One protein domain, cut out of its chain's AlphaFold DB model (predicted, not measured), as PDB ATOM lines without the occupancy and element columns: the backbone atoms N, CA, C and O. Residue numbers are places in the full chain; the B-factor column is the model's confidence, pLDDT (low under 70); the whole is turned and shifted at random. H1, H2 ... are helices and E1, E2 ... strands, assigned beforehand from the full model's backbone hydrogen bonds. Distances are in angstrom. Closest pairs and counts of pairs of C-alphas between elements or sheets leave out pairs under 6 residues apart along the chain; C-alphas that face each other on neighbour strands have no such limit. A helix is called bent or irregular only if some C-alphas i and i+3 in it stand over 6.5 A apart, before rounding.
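What this domain is: This is residues 2 to 118 of the 314 residues of a protein of Paeniclostridium sordellii (strain ATCC 9714 / DSM 2141 / JCM 3814 / LMG 15708 / NCIMB 10717 / 211) (UniProt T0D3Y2). A long, strongly twisted hairpin of E4 and E5 makes the body, with short E1 beside the first part of E4, and a second hairpin, E2 and E3, turns away as an arm where E3 runs on into E4 at 96 degrees. Helix H2 packs along E5 with its residues 108 to 116, little H1 only grazes the sheet, and residues 2 to 8 and 11 to 17 of the leading stretch stand free. The 117 printed residues hold five named strands and then two named helices, E1 E2 E3 E4 E5 H1 H2, in the mixed class. The sheets, E1 - E4 - E5 and E2 - E3, are antiparallel. The whole is loose, with a radius of gyration of the C-alphas of 19.6 A and spans of 57 by 47 by 30 A.

Where its parts are: Start at C-alpha 2, at (100.540, 27.744, 109.825), and go through residues 2 to 28, which hold no named element. At C-alpha 29, at (79.482, 7.705, 74.204), E1 begins and runs to residue 33. E2 follows at residues 36 to 42, 18.5 A long, and E3 at residues 45 to 51, 18.9 A long. E4, residues 54 to 66, is 37.3 A long; E5, residues 73 to 82, is 27.8 A long. H1, residues 86 to 92, is irregular, with C-alphas 87 and 90 7.9 A apart. H2, residues 102 to 116, covers 22.5 A and ends at C-alpha 116, at (87.158, 14.592, 84.936).

How they stand to each other: Look first at E4, the inner strand between edge strands E1 and E5. In the hairpin E4 and E5, N 61 and O 78 are within hydrogen-bond range at 2.8 A. Between E1 and E4, look at N 31 and O 56, 2.8 A. Residues 22 to 23 pair antiparallel with residues 61 to 62 of E4. H2 is on this sheet over E5, along the strands at 5 degrees on the local plane; its height over the sheet is 4.1 A, only just above the sheet's level. The closest C-alphas of E5 and H2 are those of Asp 82 and Ala 112, 5.3 A. H1 and E1 are near each other. In the hairpin E2 and E3, N 40 and O 47 are 2.9 A apart; E2 and E4 are apart. O i to N i+4 pairs within range number 9 of 11 in H2 and 1 of 3 in H1, where 3 of 4 O i to N i+3 pairs are.

The domain as a whole: The two farthest C-alphas, those of Asn 2 and Asn 43, are 69.6 A apart. The printed part has no cut, and no link is long. Look in the B-factor column for pLDDT under 70 at residues 15 to 16, 90 and 97 to 100; the mean of the printed part is 88.1.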
ATOM      1  N   ASN A   2     100.415  26.495 109.045       86.94
ATOM      2  CA  ASN A   2     100.540  27.744 109.825       86.94
ATOM      3  C   ASN A   2      99.217  28.524 110.009       86.94
ATOM      4  O   ASN A   2      99.182  29.731 109.825       86.94
ATOM      5  N   GLY A   3      98.113  27.833 110.319       90.38
ATOM      6  CA  GLY A   3      96.795  28.464 110.514       90.38
ATOM      7  C   GLY A   3      96.026  28.810 109.231       90.38
ATOM      8  O   GLY A   3      94.875  29.220 109.313       90.38
ATOM      9  N   HIS A   4      96.615  28.591 108.052       87.38
ATOM     10  CA  HIS A   4      95.966  28.823 106.759       87.38
ATOM     11  C   HIS A   4      95.540  27.516 106.078       87.38
ATOM     12  O   HIS A   4      96.202  26.479 106.229       87.38
ATOM     13  N   GLN A   5      94.458  27.583 105.297       88.69
ATOM     14  CA  GLN A   5      94.042  26.510 104.394       88.69
ATOM     15  C   GLN A   5      95.125  26.266 103.335       88.69
ATOM     16  O   GLN A   5      95.710  27.208 102.807       88.69
ATOM     17  N   VAL A   6      95.407  24.993 103.055       87.19
ATOM     18  CA  VAL A   6      96.299  24.557 101.974       87.19
ATOM     19  C   VAL A   6      95.589  23.436 101.236       87.19
ATOM     20  O   VAL A   6      95.188  22.455 101.860       87.19
ATOM     21  N   GLU A   7      95.418  23.604  99.931       84.50
ATOM     22  CA  GLU A   7      94.736  22.647  99.065       84.50
ATOM     23  C   GLU A   7      95.745  21.632  98.528       84.50
ATOM     24  O   GLU A   7      96.792  21.997  97.991       84.50
ATOM     25  N   VAL A   8      95.440  20.347  98.700       86.25
ATOM     26  CA  VAL A   8      96.229  19.229  98.173       86.25
ATOM     27  C   VAL A   8      95.306  18.296  97.389       86.25
ATOM     28  O   VAL A   8      94.138  18.177  97.762       86.25
ATOM     29  N   PRO A   9      95.785  17.635  96.318       84.62
ATOM     30  CA  PRO A   9      94.953  16.712  95.553       84.62
ATOM     31  C   PRO A   9      94.436  15.563  96.421       84.62
ATOM     32  O   PRO A   9      95.224  14.886  97.092       84.62
ATOM     33  N   ASP A  10      93.128  15.315  96.362       84.69
ATOM     34  CA  ASP A  10      92.516  14.142  96.979       84.69
ATOM     35  C   ASP A  10      92.722  12.915  96.080       84.69
ATOM     36  O   ASP A  10      92.185  12.814  94.977       84.69
ATOM     37  N   ASN A  11      93.554  11.990  96.548       83.06
ATOM     38  CA  ASN A  11      94.072  10.858  95.785       83.06
ATOM     39  C   ASN A  11      93.356   9.538  96.131       83.06
ATOM     40  O   ASN A  11      93.989   8.486  96.217       83.06
ATOM     41  N   TRP A  12      92.038   9.578  96.317       86.50
ATOM     42  CA  TRP A  12      91.214   8.427  96.716       86.50
ATOM     43  C   TRP A  12      91.204   7.233  95.731       86.50
ATOM     44  O   TRP A  12      90.762   6.151  96.104       86.50
ATOM     45  N   LEU A  13      91.726   7.397  94.506       83.94
ATOM     46  CA  LEU A  13      91.848   6.352  93.468       83.94
ATOM     47  C   LEU A  13      93.301   5.909  93.185       83.94
ATOM     48  O   LEU A  13      93.567   5.272  92.167       83.94
ATOM     49  N   LYS A  14      94.272   6.303  94.020       70.12
ATOM     50  CA  LYS A  14      95.706   6.190  93.691       70.12
ATOM     51  C   LYS A  14      96.303   4.793  93.868       70.12
ATOM     52  O   LYS A  14      97.240   4.464  93.145       70.12
ATOM     53  N   GLU A  15      95.803   4.002  94.816       62.03
ATOM     54  CA  GLU A  15      96.463   2.746  95.214       62.03
ATOM     55  C   GLU A  15      95.703   1.479  94.799       62.03
ATOM     56  O   GLU A  15      96.347   0.464  94.557       62.03
ATOM     57  N   GLU A  16      94.383   1.537  94.581       58.81
ATOM     58  CA  GLU A  16      93.583   0.415  94.065       58.81
ATOM     59  C   GLU A  16      92.386   0.919  93.242       58.81
ATOM     60  O   GLU A  16      91.897   2.034  93.439       58.81
ATOM     61  N   SER A  17      91.892   0.089  92.316       71.62
ATOM     62  CA  SER A  17      90.592   0.317  91.674       71.62
ATOM     63  C   SER A  17      89.505   0.419  92.741       71.62
ATOM     64  O   SER A  17      89.452  -0.436  93.626       71.62
ATOM     65  N   TYR A  18      88.617   1.410  92.653       86.12
ATOM     66  CA  TYR A  18      87.527   1.555  93.613       86.12
ATOM     67  C   TYR A  18      86.617   0.321  93.557       86.12
ATOM     68  O   TYR A  18      85.857   0.139  92.615       86.12
ATOM     69  N   ILE A  19      86.696  -0.554  94.563       89.00
ATOM     70  CA  ILE A  19      86.114  -1.912  94.513       89.00
ATOM     71  C   ILE A  19      84.594  -1.951  94.290       89.00
ATOM     72  O   ILE A  19      84.042  -2.988  93.929       89.00
ATOM     73  N   TRP A  20      83.912  -0.829  94.527       90.88
ATOM     74  CA  TRP A  20      82.466  -0.695  94.385       90.88
ATOM     75  C   TRP A  20      82.030  -0.284  92.978       90.88
ATOM     76  O   TRP A  20      80.833  -0.326  92.691       90.88
ATOM     77  N   GLU A  21      82.951   0.121  92.099       93.00
ATOM     78  CA  GLU A  21      82.603   0.512  90.737       93.00
ATOM     79  C   GLU A  21      82.693  -0.644  89.747       93.00
ATOM     80  O   GLU A  21      83.510  -1.556  89.842       93.00
ATOM     81  N   THR A  22      81.854  -0.582  88.721       94.62
ATOM     82  CA  THR A  22      81.970  -1.437  87.547       94.62
ATOM     83  C   THR A  22      82.040  -0.579  86.298       94.62
ATOM     84  O   THR A  22      81.088   0.126  85.954       94.62
ATOM     85  N   VAL A  23      83.151  -0.687  85.572       94.12
ATOM     86  CA  VAL A  23      83.330  -0.004  84.287       94.12
ATOM     87  C   VAL A  23      82.392  -0.605  83.240       94.12
ATOM     88  O   VAL A  23      82.250  -1.827  83.137       94.12
ATOM     89  N   ARG A  24      81.772   0.238  82.406       95.00
ATOM     90  CA  ARG A  24      80.884  -0.186  81.310       95.00
ATOM     91  C   ARG A  24      81.394   0.278  79.936       95.00
ATOM     92  O   ARG A  24      80.757   1.129  79.319       95.00
ATOM     93  N   PRO A  25      82.475  -0.310  79.384       92.81
ATOM     94  CA  PRO A  25      83.043   0.121  78.101       92.81
ATOM     95  C   PRO A  25      82.046   0.113  76.938       92.81
ATOM     96  O   PRO A  25      81.964   1.080  76.192       92.81
ATOM     97  N   ASN A  26      81.197  -0.916  76.854       91.81
ATOM     98  CA  ASN A  26      80.172  -1.056  75.805       91.81
ATOM     99  C   ASN A  26      79.053   0.001  75.885       91.81
ATOM    100  O   ASN A  26      78.123  -0.001  75.081       91.81
ATOM    101  N   LYS A  27      79.093   0.858  76.908       93.75
ATOM    102  CA  LYS A  27      78.162   1.959  77.144       93.75
ATOM    103  C   LYS A  27      78.839   3.326  76.991       93.75
ATOM    104  O   LYS A  27      78.226   4.336  77.341       93.75
ATOM    105  N   ALA A  28      80.061   3.380  76.470       95.38
ATOM    106  CA  ALA A  28      80.718   4.642  76.170       95.38
ATOM    107  C   ALA A  28      79.957   5.444  75.100       95.38
ATOM    108  O   ALA A  28      79.255   4.880  74.256       95.38
ATOM    109  N   SER A  29      80.068   6.766  75.167       95.38
ATOM    110  CA  SER A  29      79.482   7.705  74.204       95.38
ATOM    111  C   SER A  29      80.483   8.795  73.841       95.38
ATOM    112  O   SER A  29      81.448   9.020  74.569       95.38
ATOM    113  N   ILE A  30      80.260   9.480  72.720       96.38
ATOM    114  CA  ILE A  30      81.103  10.602  72.292       96.38
ATOM    115  C   ILE A  30      80.400  11.914  72.617       96.38
ATOM    116  O   ILE A  30      79.252  12.135  72.229       96.38
ATOM    117  N   VAL A  31      81.117  12.801  73.293       97.56
ATOM    118  CA  VAL A  31      80.742  14.199  73.497       97.56
ATOM    119  C   VAL A  31      81.563  15.055  72.534       97.56
ATOM    120  O   VAL A  31      82.763  14.841  72.368       97.56
ATOM    121  N   LYS A  32      80.910  15.999  71.854       96.62
ATOM    122  CA  LYS A  32      81.524  16.837  70.815       96.62
ATOM    123  C   LYS A  32      81.760  18.250  71.347       96.62
ATOM    124  O   LYS A  32      80.803  18.898  71.760       96.62
ATOM    125  N   PHE A  33      82.996  18.741  71.265       97.44
ATOM    126  CA  PHE A  33      83.372  20.110  71.633       97.44
ATOM    127  C   PHE A  33      83.926  20.893  70.442       97.44
ATOM    128  O   PHE A  33      84.577  20.344  69.560       97.44
ATOM    129  N   GLY A  34      83.717  22.200  70.414       96.94
ATOM    130  CA  GLY A  34      84.188  23.090  69.363       96.94
ATOM    131  C   GLY A  34      83.606  22.784  67.985       96.94
ATOM    132  O   GLY A  34      82.526  22.212  67.838       96.94
ATOM    133  N   GLY A  35      84.356  23.149  66.950       95.06
ATOM    134  CA  GLY A  35      83.995  22.893  65.558       95.06
ATOM    135  C   GLY A  35      83.033  23.917  64.970       95.06
ATOM    136  O   GLY A  35      82.949  25.055  65.424       95.06
ATOM    137  N   LYS A  36      82.361  23.527  63.888       95.94
ATOM    138  CA  LYS A  36      81.424  24.357  63.123       95.94
ATOM    139  C   LYS A  36      80.179  23.556  62.783       95.94
ATOM    140  O   LYS A  36      80.251  22.341  62.615       95.94
ATOM    141  N   VAL A  37      79.048  24.236  62.678       97.12
ATOM    142  CA  VAL A  37      77.767  23.614  62.347       97.12
ATOM    143  C   VAL A  37      77.253  24.236  61.064       97.12
ATOM    144  O   VAL A  37      76.994  25.437  61.027       97.12
ATOM    145  N   ASP A  38      77.084  23.407  60.042       95.12
ATOM    146  CA  ASP A  38      76.441  23.798  58.794       95.12
ATOM    147  C   ASP A  38      74.967  23.385  58.854       95.12
ATOM    148  O   ASP A  38      74.652  22.241  59.191       95.12
ATOM    149  N   LEU A  39      74.056  24.299  58.521       94.00
ATOM    150  CA  LEU A  39      72.647  23.972  58.313       94.00
ATOM    151  C   LEU A  39      72.429  23.700  56.829       94.00
ATOM    152  O   LEU A  39      72.614  24.592  56.005       94.00
ATOM    153  N   VAL A  40      72.043  22.472  56.494       93.38
ATOM    154  CA  VAL A  40      71.750  22.076  55.115       93.38
ATOM    155  C   VAL A  40      70.284  21.717  54.983       93.38
ATOM    156  O   VAL A  40      69.719  21.037  55.838       93.38
ATOM    157  N   GLU A  41      69.654  22.149  53.900       90.19
ATOM    158  CA  GLU A  41      68.310  21.699  53.572       90.19
ATOM    159  C   GLU A  41      68.389  20.366  52.822       90.19
ATOM    160  O   GLU A  41      69.090  20.236  51.818       90.19
ATOM    161  N   LYS A  42      67.688  19.349  53.322       85.44
ATOM    162  CA  LYS A  42      67.573  18.041  52.677       85.44
ATOM    163  C   LYS A  42      66.132  17.564  52.777       85.44
ATOM    164  O   LYS A  42      65.605  17.410  53.874       85.44
ATOM    165  N   ASN A  43      65.502  17.305  51.630       83.94
ATOM    166  CA  ASN A  43      64.107  16.853  51.540       83.94
ATOM    167  C   ASN A  43      63.116  17.786  52.275       83.94
ATOM    168  O   ASN A  43      62.209  17.307  52.954       83.94
ATOM    169  N   GLY A  44      63.323  19.107  52.200       81.69
ATOM    170  CA  GLY A  44      62.486  20.104  52.885       81.69
ATOM    171  C   GLY A  44      62.656  20.156  54.410       81.69
ATOM    172  O   GLY A  44      61.897  20.847  55.084       81.69
ATOM    173  N   LYS A  45      63.633  19.430  54.973       83.69
ATOM    174  CA  LYS A  45      64.021  19.509  56.387       83.69
ATOM    175  C   LYS A  45      65.396  20.155  56.527       83.69
ATOM    176  O   LYS A  45      66.313  19.857  55.762       83.69
ATOM    177  N   ILE A  46      65.557  20.997  57.544       88.19
ATOM    178  CA  ILE A  46      66.866  21.534  57.928       88.19
ATOM    179  C   ILE A  46      67.600  20.463  58.734       88.19
ATOM    180  O   ILE A  46      67.109  20.016  59.767       88.19
ATOM    181  N   LYS A  47      68.789  20.077  58.278       91.44
ATOM    182  CA  LYS A  47      69.691  19.158  58.970       91.44
ATOM    183  C   LYS A  47      70.938  19.904  59.429       91.44
ATOM    184  O   LYS A  47      71.595  20.569  58.630       91.44
ATOM    185  N   ALA A  48      71.281  19.766  60.705       94.38
ATOM    186  CA  ALA A  48      72.531  20.279  61.246       94.38
ATOM    187  C   ALA A  48      73.662  19.264  61.023       94.38
ATOM    188  O   ALA A  48      73.543  18.095  61.390       94.38
ATOM    189  N   ILE A  49      74.771  19.707  60.432       94.19
ATOM    190  CA  ILE A  49      75.984  18.903  60.261       94.19
ATOM    191  C   ILE A  49      77.099  19.535  61.088       94.19
ATOM    192  O   ILE A  49      77.586  20.619  60.770       94.19
ATOM    193  N   HIS A  50      77.506  18.852  62.159       95.44
ATOM    194  CA  HIS A  50      78.575  19.299  63.053       95.44
ATOM    195  C   HIS A  50      79.923  18.736  62.600       95.44
ATOM    196  O   HIS A  50      80.137  17.525  62.653       95.44
ATOM    197  N   LYS A  51      80.823  19.623  62.172       94.38
ATOM    198  CA  LYS A  51      82.140  19.305  61.608       94.38
ATOM    199  C   LYS A  51      83.269  19.930  62.413       94.38
ATOM    200  O   LYS A  51      83.071  20.917  63.119       94.38
ATOM    201  N   ASN A  52      84.480  19.414  62.240       92.81
ATOM    202  CA  ASN A  52      85.713  19.898  62.863       92.81
ATOM    203  C   ASN A  52      85.619  20.017  64.393       92.81
ATOM    204  O   ASN A  52      86.242  20.898  64.991       92.81
ATOM    205  N   TYR A  53      84.817  19.163  65.023       94.69
ATOM    206  CA  TYR A  53      84.707  19.101  66.475       94.69
ATOM    207  C   TYR A  53      85.848  18.265  67.070       94.69
ATOM    208  O   TYR A  53      86.465  17.450  66.386       94.69
ATOM    209  N   ILE A  54      86.124  18.478  68.351       94.06
ATOM    210  CA  ILE A  54      87.019  17.693  69.191       94.06
ATOM    211  C   ILE A  54      86.146  16.663  69.924       94.06
ATOM    212  O   ILE A  54      85.287  17.056  70.718       94.06
ATOM    213  N   PRO A  55      86.292  15.363  69.637       94.62
ATOM    214  CA  PRO A  55      85.544  14.327  70.331       94.62
ATOM    215  C   PRO A  55      86.154  14.058  71.707       94.62
ATOM    216  O   PRO A  55      87.366  14.091  71.865       94.62
ATOM    217  N   VAL A  56      85.343  13.731  72.702       96.06
ATOM    218  CA  VAL A  56      85.803  13.196  73.990       96.06
ATOM    219  C   VAL A  56      84.908  12.013  74.324       96.06
ATOM    220  O   VAL A  56      83.683  12.107  74.238       96.06
ATOM    221  N   MET A  57      85.512  10.877  74.658       96.19
ATOM    222  CA  MET A  57      84.781   9.690  75.072       96.19
ATOM    223  C   MET A  57      84.344   9.834  76.528       96.19
ATOM    224  O   MET A  57      85.141  10.188  77.390       96.19
ATOM    225  N   ALA A  58      83.081   9.520  76.799       97.69
ATOM    226  CA  ALA A  58      82.538   9.393  78.139       97.69
ATOM    227  C   ALA A  58      82.406   7.916  78.506       97.69
ATOM    228  O   ALA A  58      81.530   7.218  77.993       97.69
ATOM    229  N   LEU A  59      83.288   7.434  79.381       96.31
ATOM    230  CA  LEU A  59      83.315   6.057  79.861       96.31
ATOM    231  C   LEU A  59      82.502   5.938  81.162       96.31
ATOM    232  O   LEU A  59      82.878   6.564  82.152       96.31
ATOM    233  N   PRO A  60      81.411   5.150  81.202       97.19
ATOM    234  CA  PRO A  60      80.585   5.045  82.396       97.19
ATOM    235  C   PRO A  60      81.168   4.097  83.445       97.19
ATOM    236  O   PRO A  60      81.621   2.994  83.119       97.19
ATOM    237  N   TYR A  61      81.042   4.503  84.701       96.31
ATOM    238  CA  TYR A  61      81.376   3.754  85.905       96.31
ATOM    239  C   TYR A  61      80.120   3.654  86.773       96.31
ATOM    240  O   TYR A  61      79.551   4.671  87.165       96.31
ATOM    241  N   ASP A  62      79.650   2.433  87.023       97.31
ATOM    242  CA  ASP A  62      78.437   2.178  87.804       97.31
ATOM    243  C   ASP A  62      78.797   1.842  89.250       97.31
ATOM    244  O   ASP A  62      79.548   0.899  89.478       97.31
ATOM    245  N   ILE A  63      78.199   2.549  90.207       96.94
ATOM    246  CA  ILE A  63      78.281   2.267  91.641       96.94
ATOM    247  C   ILE A  63      76.876   1.865  92.129       96.94
ATOM    248  O   ILE A  63      75.914   2.614  91.903       96.94
ATOM    249  N   PRO A  64      76.705   0.693  92.769       96.25
ATOM    250  CA  PRO A  64      75.413   0.269  93.292       96.25
ATOM    251  C   PRO A  64      75.033   1.088  94.532       96.25
ATOM    252  O   PRO A  64      75.807   1.207  95.478       96.25
ATOM    253  N   ILE A  65      73.812   1.620  94.544       97.06
ATOM    254  CA  ILE A  65      73.231   2.341  95.681       97.06
ATOM    255  C   ILE A  65      72.134   1.469  96.288       97.06
ATOM    256  O   ILE A  65      71.073   1.282  95.688       97.06
ATOM    257  N   ILE A  66      72.415   0.912  97.464       94.94
ATOM    258  CA  ILE A  66      71.567  -0.085  98.128       94.94
ATOM    259  C   ILE A  66      70.498   0.618  98.970       94.94
ATOM    260  O   ILE A  66      70.811   1.456  99.817       94.94
ATOM    261  N   GLY A  67      69.230   0.270  98.743       95.50
ATOM    262  CA  GLY A  67      68.114   0.762  99.544       95.50
ATOM    263  C   GLY A  67      68.068   0.130 100.938       95.50
ATOM    264  O   GLY A  67      68.343  -1.054 101.124       95.50
ATOM    265  N   TYR A  68      67.682   0.914 101.945       95.69
ATOM    266  CA  TYR A  68      67.487   0.388 103.295       95.69
ATOM    267  C   TYR A  68      66.252  -0.526 103.350       95.69
ATOM    268  O   TYR A  68      65.146  -0.091 103.034       95.69
ATOM    269  N   LYS A  69      66.443  -1.777 103.795       94.56
ATOM    270  CA  LYS A  69      65.380  -2.781 104.014       94.56
ATOM    271  C   LYS A  69      64.451  -2.997 102.808       94.56
ATOM    272  O   LYS A  69      63.240  -3.126 102.975       94.56
ATOM    273  N   ASN A  70      65.003  -3.050 101.600       94.56
ATOM    274  CA  ASN A  70      64.256  -3.432 100.404       94.56
ATOM    275  C   ASN A  70      65.134  -4.216  99.416       94.56
ATOM    276  O   ASN A  70      66.329  -4.390  99.640       94.56
ATOM    277  N   GLU A  71      64.526  -4.702  98.336       94.44
ATOM    278  CA  GLU A  71      65.193  -5.493  97.290       94.44
ATOM    279  C   GLU A  71      65.698  -4.629  96.119       94.44
ATOM    280  O   GLU A  71      66.110  -5.146  95.081       94.44
ATOM    281  N   TYR A  72      65.655  -3.299  96.254       94.31
ATOM    282  CA  TYR A  72      65.964  -2.377  95.168       94.31
ATOM    283  C   TYR A  72      67.405  -1.875  95.258       94.31
ATOM    284  O   TYR A  72      67.822  -1.249  96.235       94.31
ATOM    285  N   ILE A  73      68.152  -2.091  94.176       94.25
ATOM    286  CA  ILE A  73      69.493  -1.542  93.981       94.25
ATOM    287  C   ILE A  73      69.415  -0.506  92.863       94.25
ATOM    288  O   ILE A  73      69.096  -0.830  91.719       94.25
ATOM    289  N   ASN A  74      69.712   0.748  93.198       95.44
ATOM    290  CA  ASN A  74      69.847   1.825  92.224       95.44
ATOM    291  C   ASN A  74      71.290   1.920  91.719       95.44
ATOM    292  O   ASN A  74      72.201   1.276  92.238       95.44
ATOM    293  N   THR A  75      71.514   2.727  90.687       96.25
ATOM    294  CA  THR A  75      72.848   2.938  90.116       96.25
ATOM    295  C   THR A  75      73.199   4.414  90.157       96.25
ATOM    296  O   THR A  75      72.508   5.226  89.545       96.25
ATOM    297  N   LEU A  76      74.301   4.747  90.826       97.62
ATOM    298  CA  LEU A  76      75.014   5.993  90.591       97.62
ATOM    299  C   LEU A  76      75.967   5.754  89.422       97.62
ATOM    300  O   LEU A  76      76.865   4.923  89.512       97.62
ATOM    301  N   ARG A  77      75.749   6.457  88.312       97.56
ATOM    302  CA  ARG A  77      76.622   6.388  87.141       97.56
ATOM    303  C   ARG A  77      77.504   7.628  87.092       97.56
ATOM    304  O   ARG A  77      76.991   8.738  86.986       97.56
ATOM    305  N   LEU A  78      78.812   7.416  87.141       97.12
ATOM    306  CA  LEU A  78      79.840   8.430  86.928       97.12
ATOM    307  C   LEU A  78      80.400   8.296  85.509       97.12
ATOM    308  O   LEU A  78      80.333   7.220  84.912       97.12
ATOM    309  N   PHE A  79      80.958   9.375  84.965       97.50
ATOM    310  CA  PHE A  79      81.575   9.369  83.641       97.50
ATOM    311  C   PHE A  79      83.019   9.843  83.736       97.50
ATOM    312  O   PHE A  79      83.282  10.956  84.186       97.50
ATOM    313  N   LYS A  80      83.942   9.007  83.267       96.25
ATOM    314  CA  LYS A  80      85.340   9.374  83.061       96.25
ATOM    315  C   LYS A  80      85.519   9.874  81.632       96.25
ATOM    316  O   LYS A  80      85.053   9.224  80.693       96.25
ATOM    317  N   SER A  81      86.183  11.010  81.473       96.62
ATOM    318  CA  SER A  81      86.592  11.520  80.166       96.62
ATOM    319  C   SER A  81      87.865  10.824  79.692       96.62
ATOM    320  O   SER A  81      88.754  10.536  80.489       96.62
ATOM    321  N   ASP A  82      87.927  10.499  78.404       93.50
ATOM    322  CA  ASP A  82      89.076   9.829  77.791       93.50
ATOM    323  C   ASP A  82      89.111  10.122  76.280       93.50
ATOM    324  O   ASP A  82      88.136  10.612  75.691       93.50
ATOM    325  N   VAL A  83      90.226   9.815  75.625       91.38
ATOM    326  CA  VAL A  83      90.324   9.882  74.165       91.38
ATOM    327  C   VAL A  83      89.522   8.736  73.520       91.38
ATOM    328  O   VAL A  83      89.514   7.615  74.034       91.38
ATOM    329  N   PRO A  84      88.829   8.973  72.391       87.94
ATOM    330  CA  PRO A  84      88.087   7.939  71.684       87.94
ATOM    331  C   PRO A  84      88.954   6.743  71.291       87.94
ATOM    332  O   PRO A  84      90.093   6.879  70.842       87.94
ATOM    333  N   ARG A  85      88.367   5.555  71.415       81.50
ATOM    334  CA  ARG A  85      88.935   4.291  70.941       81.50
ATOM    335  C   ARG A  85      88.634   4.088  69.445       81.50
ATOM    336  O   ARG A  85      87.794   4.775  68.865       81.50
ATOM    337  N   LYS A  86      89.325   3.130  68.810       71.50
ATOM    338  CA  LYS A  86      89.224   2.849  67.358       71.50
ATOM    339  C   LYS A  86      87.819   2.438  66.892       71.50
ATOM    340  O   LYS A  86      87.445   2.684  65.756       71.50
ATOM    341  N   ASP A  87      87.014   1.848  67.764       72.44
ATOM    342  CA  ASP A  87      85.622   1.470  67.495       72.44
ATOM    343  C   ASP A  87      84.688   2.668  67.226       72.44
ATOM    344  O   ASP A  87      83.605   2.485  66.673       72.44
ATOM    345  N   PHE A  88      85.116   3.900  67.526       74.81
ATOM    346  CA  PHE A  88      84.368   5.123  67.213       74.81
ATOM    347  C   PHE A  88      84.681   5.730  65.834       74.81
ATOM    348  O   PHE A  88      84.061   6.729  65.467       74.81
ATOM    349  N   GLU A  89      85.578   5.133  65.036       72.06
ATOM    350  CA  GLU A  89      86.024   5.639  63.723       72.06
ATOM    351  C   GLU A  89      84.909   6.198  62.808       72.06
ATOM    352  O   GLU A  89      85.089   7.294  62.268       72.06
ATOM    353  N   PRO A  90      83.734   5.550  62.643       69.62
ATOM    354  CA  PRO A  90      82.672   6.083  61.789       69.62
ATOM    355  C   PRO A  90      82.141   7.448  62.241       69.62
ATOM    356  O   PRO A  90      81.810   8.281  61.398       69.62
ATOM    357  N   ILE A  91      82.071   7.679  63.555       70.94
ATOM    358  CA  ILE A  91      81.576   8.929  64.148       70.94
ATOM    359  C   ILE A  91      82.646  10.022  64.011       70.94
ATOM    360  O   ILE A  91      82.316  11.180  63.761       70.94
ATOM    361  N   LEU A  92      83.927   9.648  64.074       77.69
ATOM    362  CA  LEU A  92      85.074  10.559  64.032       77.69
ATOM    363  C   LEU A  92      85.375  11.148  62.641       77.69
ATOM    364  O   LEU A  92      86.201  12.051  62.548       77.69
ATOM    365  N   LYS A  93      84.698  10.709  61.571       77.25
ATOM    366  CA  LYS A  93      84.948  11.185  60.192       77.25
ATOM    367  C   LYS A  93      84.867  12.704  60.027       77.25
ATOM    368  O   LYS A  93      85.641  13.280  59.274       77.25
ATOM    369  N   GLU A  94      83.936  13.333  60.738       77.38
ATOM    370  CA  GLU A  94      83.706  14.784  60.703       77.38
ATOM    371  C   GLU A  94      84.468  15.525  61.818       77.38
ATOM    372  O   GLU A  94      84.269  16.723  62.014       77.38
ATOM    373  N   SER A  95      85.302  14.834  62.601       78.75
ATOM    374  CA  SER A  95      86.075  15.437  63.690       78.75
ATOM    375  C   SER A  95      87.378  16.070  63.191       78.75
ATOM    376  O   SER A  95      87.807  15.850  62.057       78.75
ATOM    377  N   LYS A  96      88.032  16.879  64.032       78.31
ATOM    378  CA  LYS A  96      89.419  17.288  63.766       78.31
ATOM    379  C   LYS A  96      90.318  16.052  63.839       78.31
ATOM    380  O   LYS A  96      90.587  15.542  64.922       78.31
ATOM    381  N   ASN A  97      90.808  15.595  62.688       59.84
ATOM    382  CA  ASN A  97      91.803  14.526  62.616       59.84
ATOM    383  C   ASN A  97      93.170  15.069  63.073       59.84
ATOM    384  O   ASN A  97      93.919  15.629  62.277       59.84
ATOM    385  N   SER A  98      93.481  14.923  64.362       55.81
ATOM    386  CA  SER A  98      94.694  15.460  65.002       55.81
ATOM    387  C   SER A  98      95.703  14.373  65.386       55.81
ATOM    388  O   SER A  98      96.231  14.375  66.492       55.81
ATOM    389  N   TYR A  99      96.003  13.442  64.482       61.22
ATOM    390  CA  TYR A  99      97.111  12.499  64.689       61.22
ATOM    391  C   TYR A  99      98.225  12.776  63.680       61.22
ATOM    392  O   TYR A  99      98.492  11.976  62.790       61.22
ATOM    393  N   GLY A 100      98.822  13.965  63.790       58.56
ATOM    394  CA  GLY A 100      99.987  14.370  62.998       58.56
ATOM    395  C   GLY A 100     101.311  14.091  63.715       58.56
ATOM    396  O   GLY A 100     102.264  13.636  63.085       58.56
ATOM    397  N   SER A 101     101.369  14.310  65.037       75.38
ATOM    398  CA  SER A 101     102.569  14.110  65.860       75.38
ATOM    399  C   SER A 101     102.277  13.526  67.255       75.38
ATOM    400  O   SER A 101     101.152  13.572  67.754       75.38
ATOM    401  N   TYR A 102     103.315  13.005  67.924       75.31
ATOM    402  CA  TYR A 102     103.236  12.573  69.332       75.31
ATOM    403  C   TYR A 102     102.831  13.718  70.274       75.31
ATOM    404  O   TYR A 102     102.111  13.501  71.249       75.31
ATOM    405  N   HIS A 103     103.259  14.947  69.971       81.56
ATOM    406  CA  HIS A 103     102.908  16.124  70.759       81.56
ATOM    407  C   HIS A 103     101.407  16.427  70.680       81.56
ATOM    408  O   HIS A 103     100.779  16.645  71.715       81.56
ATOM    409  N   ASP A 104     100.814  16.344  69.487       81.50
ATOM    410  CA  ASP A 104      99.370  16.542  69.297       81.50
ATOM    411  C   ASP A 104      98.558  15.489  70.062       81.50
ATOM    412  O   ASP A 104      97.549  15.806  70.692       81.50
ATOM    413  N   ALA A 105      99.034  14.238  70.081       83.25
ATOM    414  CA  ALA A 105      98.404  13.165  70.846       83.25
ATOM    415  C   ALA A 105      98.444  13.423  72.365       83.25
ATOM    416  O   ALA A 105      97.457  13.170  73.059       83.25
ATOM    417  N   LEU A 106      99.555  13.955  72.891       85.19
ATOM    418  CA  LEU A 106      99.655  14.345  74.300       85.19
ATOM    419  C   LEU A 106      98.736  15.520  74.643       85.19
ATOM    420  O   LEU A 106      98.058  15.467  75.668       85.19
ATOM    421  N   GLN A 107      98.682  16.549  73.792       87.19
ATOM    422  CA  GLN A 107      97.777  17.685  73.988       87.19
ATOM    423  C   GLN A 107      96.314  17.244  73.987       87.19
ATOM    424  O   GLN A 107      95.534  17.679  74.831       87.19
ATOM    425  N   TYR A 108      95.939  16.348  73.072       89.00
ATOM    426  CA  TYR A 108      94.579  15.834  73.012       89.00
ATOM    427  C   TYR A 108      94.223  15.012  74.255       89.00
ATOM    428  O   TYR A 108      93.150  15.193  74.829       89.00
ATOM    429  N   ARG A 109      95.142  14.161  74.721       89.44
ATOM    430  CA  ARG A 109      94.934  13.406  75.957       89.44
ATOM    431  C   ARG A 109      94.773  14.328  77.164       89.44
ATOM    432  O   ARG A 109      93.835  14.148  77.924       89.44
ATOM    433  N   TYR A 110      95.605  15.363  77.277       90.00
ATOM    434  CA  TYR A 110      95.455  16.383  78.317       90.00
ATOM    435  C   TYR A 110      94.086  17.083  78.247       90.00
ATOM    436  O   TYR A 110      93.404  17.186  79.264       90.00
ATOM    437  N   TYR A 111      93.650  17.490  77.049       91.62
ATOM    438  CA  TYR A 111      92.343  18.120  76.815       91.62
ATOM    439  C   TYR A 111      91.160  17.223  77.214       91.62
ATOM    440  O   TYR A 111      90.131  17.718  77.669       91.62
ATOM    441  N   ALA A 112      91.265  15.911  76.995       93.12
ATOM    442  CA  ALA A 112      90.224  14.970  77.391       93.12
ATOM    443  C   ALA A 112      90.258  14.715  78.903       93.12
ATOM    444  O   ALA A 112      89.220  14.800  79.559       93.12
ATOM    445  N   ASP A 113      91.436  14.446  79.466       91.31
ATOM    446  CA  ASP A 113      91.590  14.060  80.868       91.31
ATOM    447  C   ASP A 113      91.203  15.202  81.824       91.31
ATOM    448  O   ASP A 113      90.571  14.932  82.844       91.31
ATOM    449  N   GLU A 114      91.506  16.469  81.496       93.50
ATOM    450  CA  GLU A 114      91.221  17.625  82.373       93.50
ATOM    451  C   GLU A 114      89.744  17.723  82.794       93.50
ATOM    452  O   GLU A 114      89.441  18.181  83.895       93.50
ATOM    453  N   ILE A 115      88.819  17.234  81.957       95.75
ATOM    454  CA  ILE A 115      87.374  17.319  82.191       95.75
ATOM    455  C   ILE A 115      86.969  16.553  83.461       95.75
ATOM    456  O   ILE A 115      86.116  17.022  84.202       95.75
ATOM    457  N   SER A 116      87.569  15.405  83.774       92.69
ATOM    458  CA  SER A 116      87.158  14.592  84.936       92.69
ATOM    459  C   SER A 116      88.181  14.557  86.078       92.69
ATOM    460  O   SER A 116      88.076  13.708  86.960       92.69
ATOM    461  N   GLN A 117      89.151  15.483  86.099       88.44
ATOM    462  CA  GLN A 117      90.223  15.505  87.108       88.44
ATOM    463  C   GLN A 117      89.857  16.188  88.430       88.44
ATOM    464  O   GLN A 117      90.232  15.693  89.490       88.44
ATOM    465  N   VAL A 118      89.176  17.338  88.389       89.31
ATOM    466  CA  VAL A 118      88.922  18.175  89.576       89.31
ATOM    467  C   VAL A 118      87.468  18.628  89.601       89.31
ATOM    468  O   VAL A 118      86.917  19.026  88.576       89.31
TER     469      VAL A 118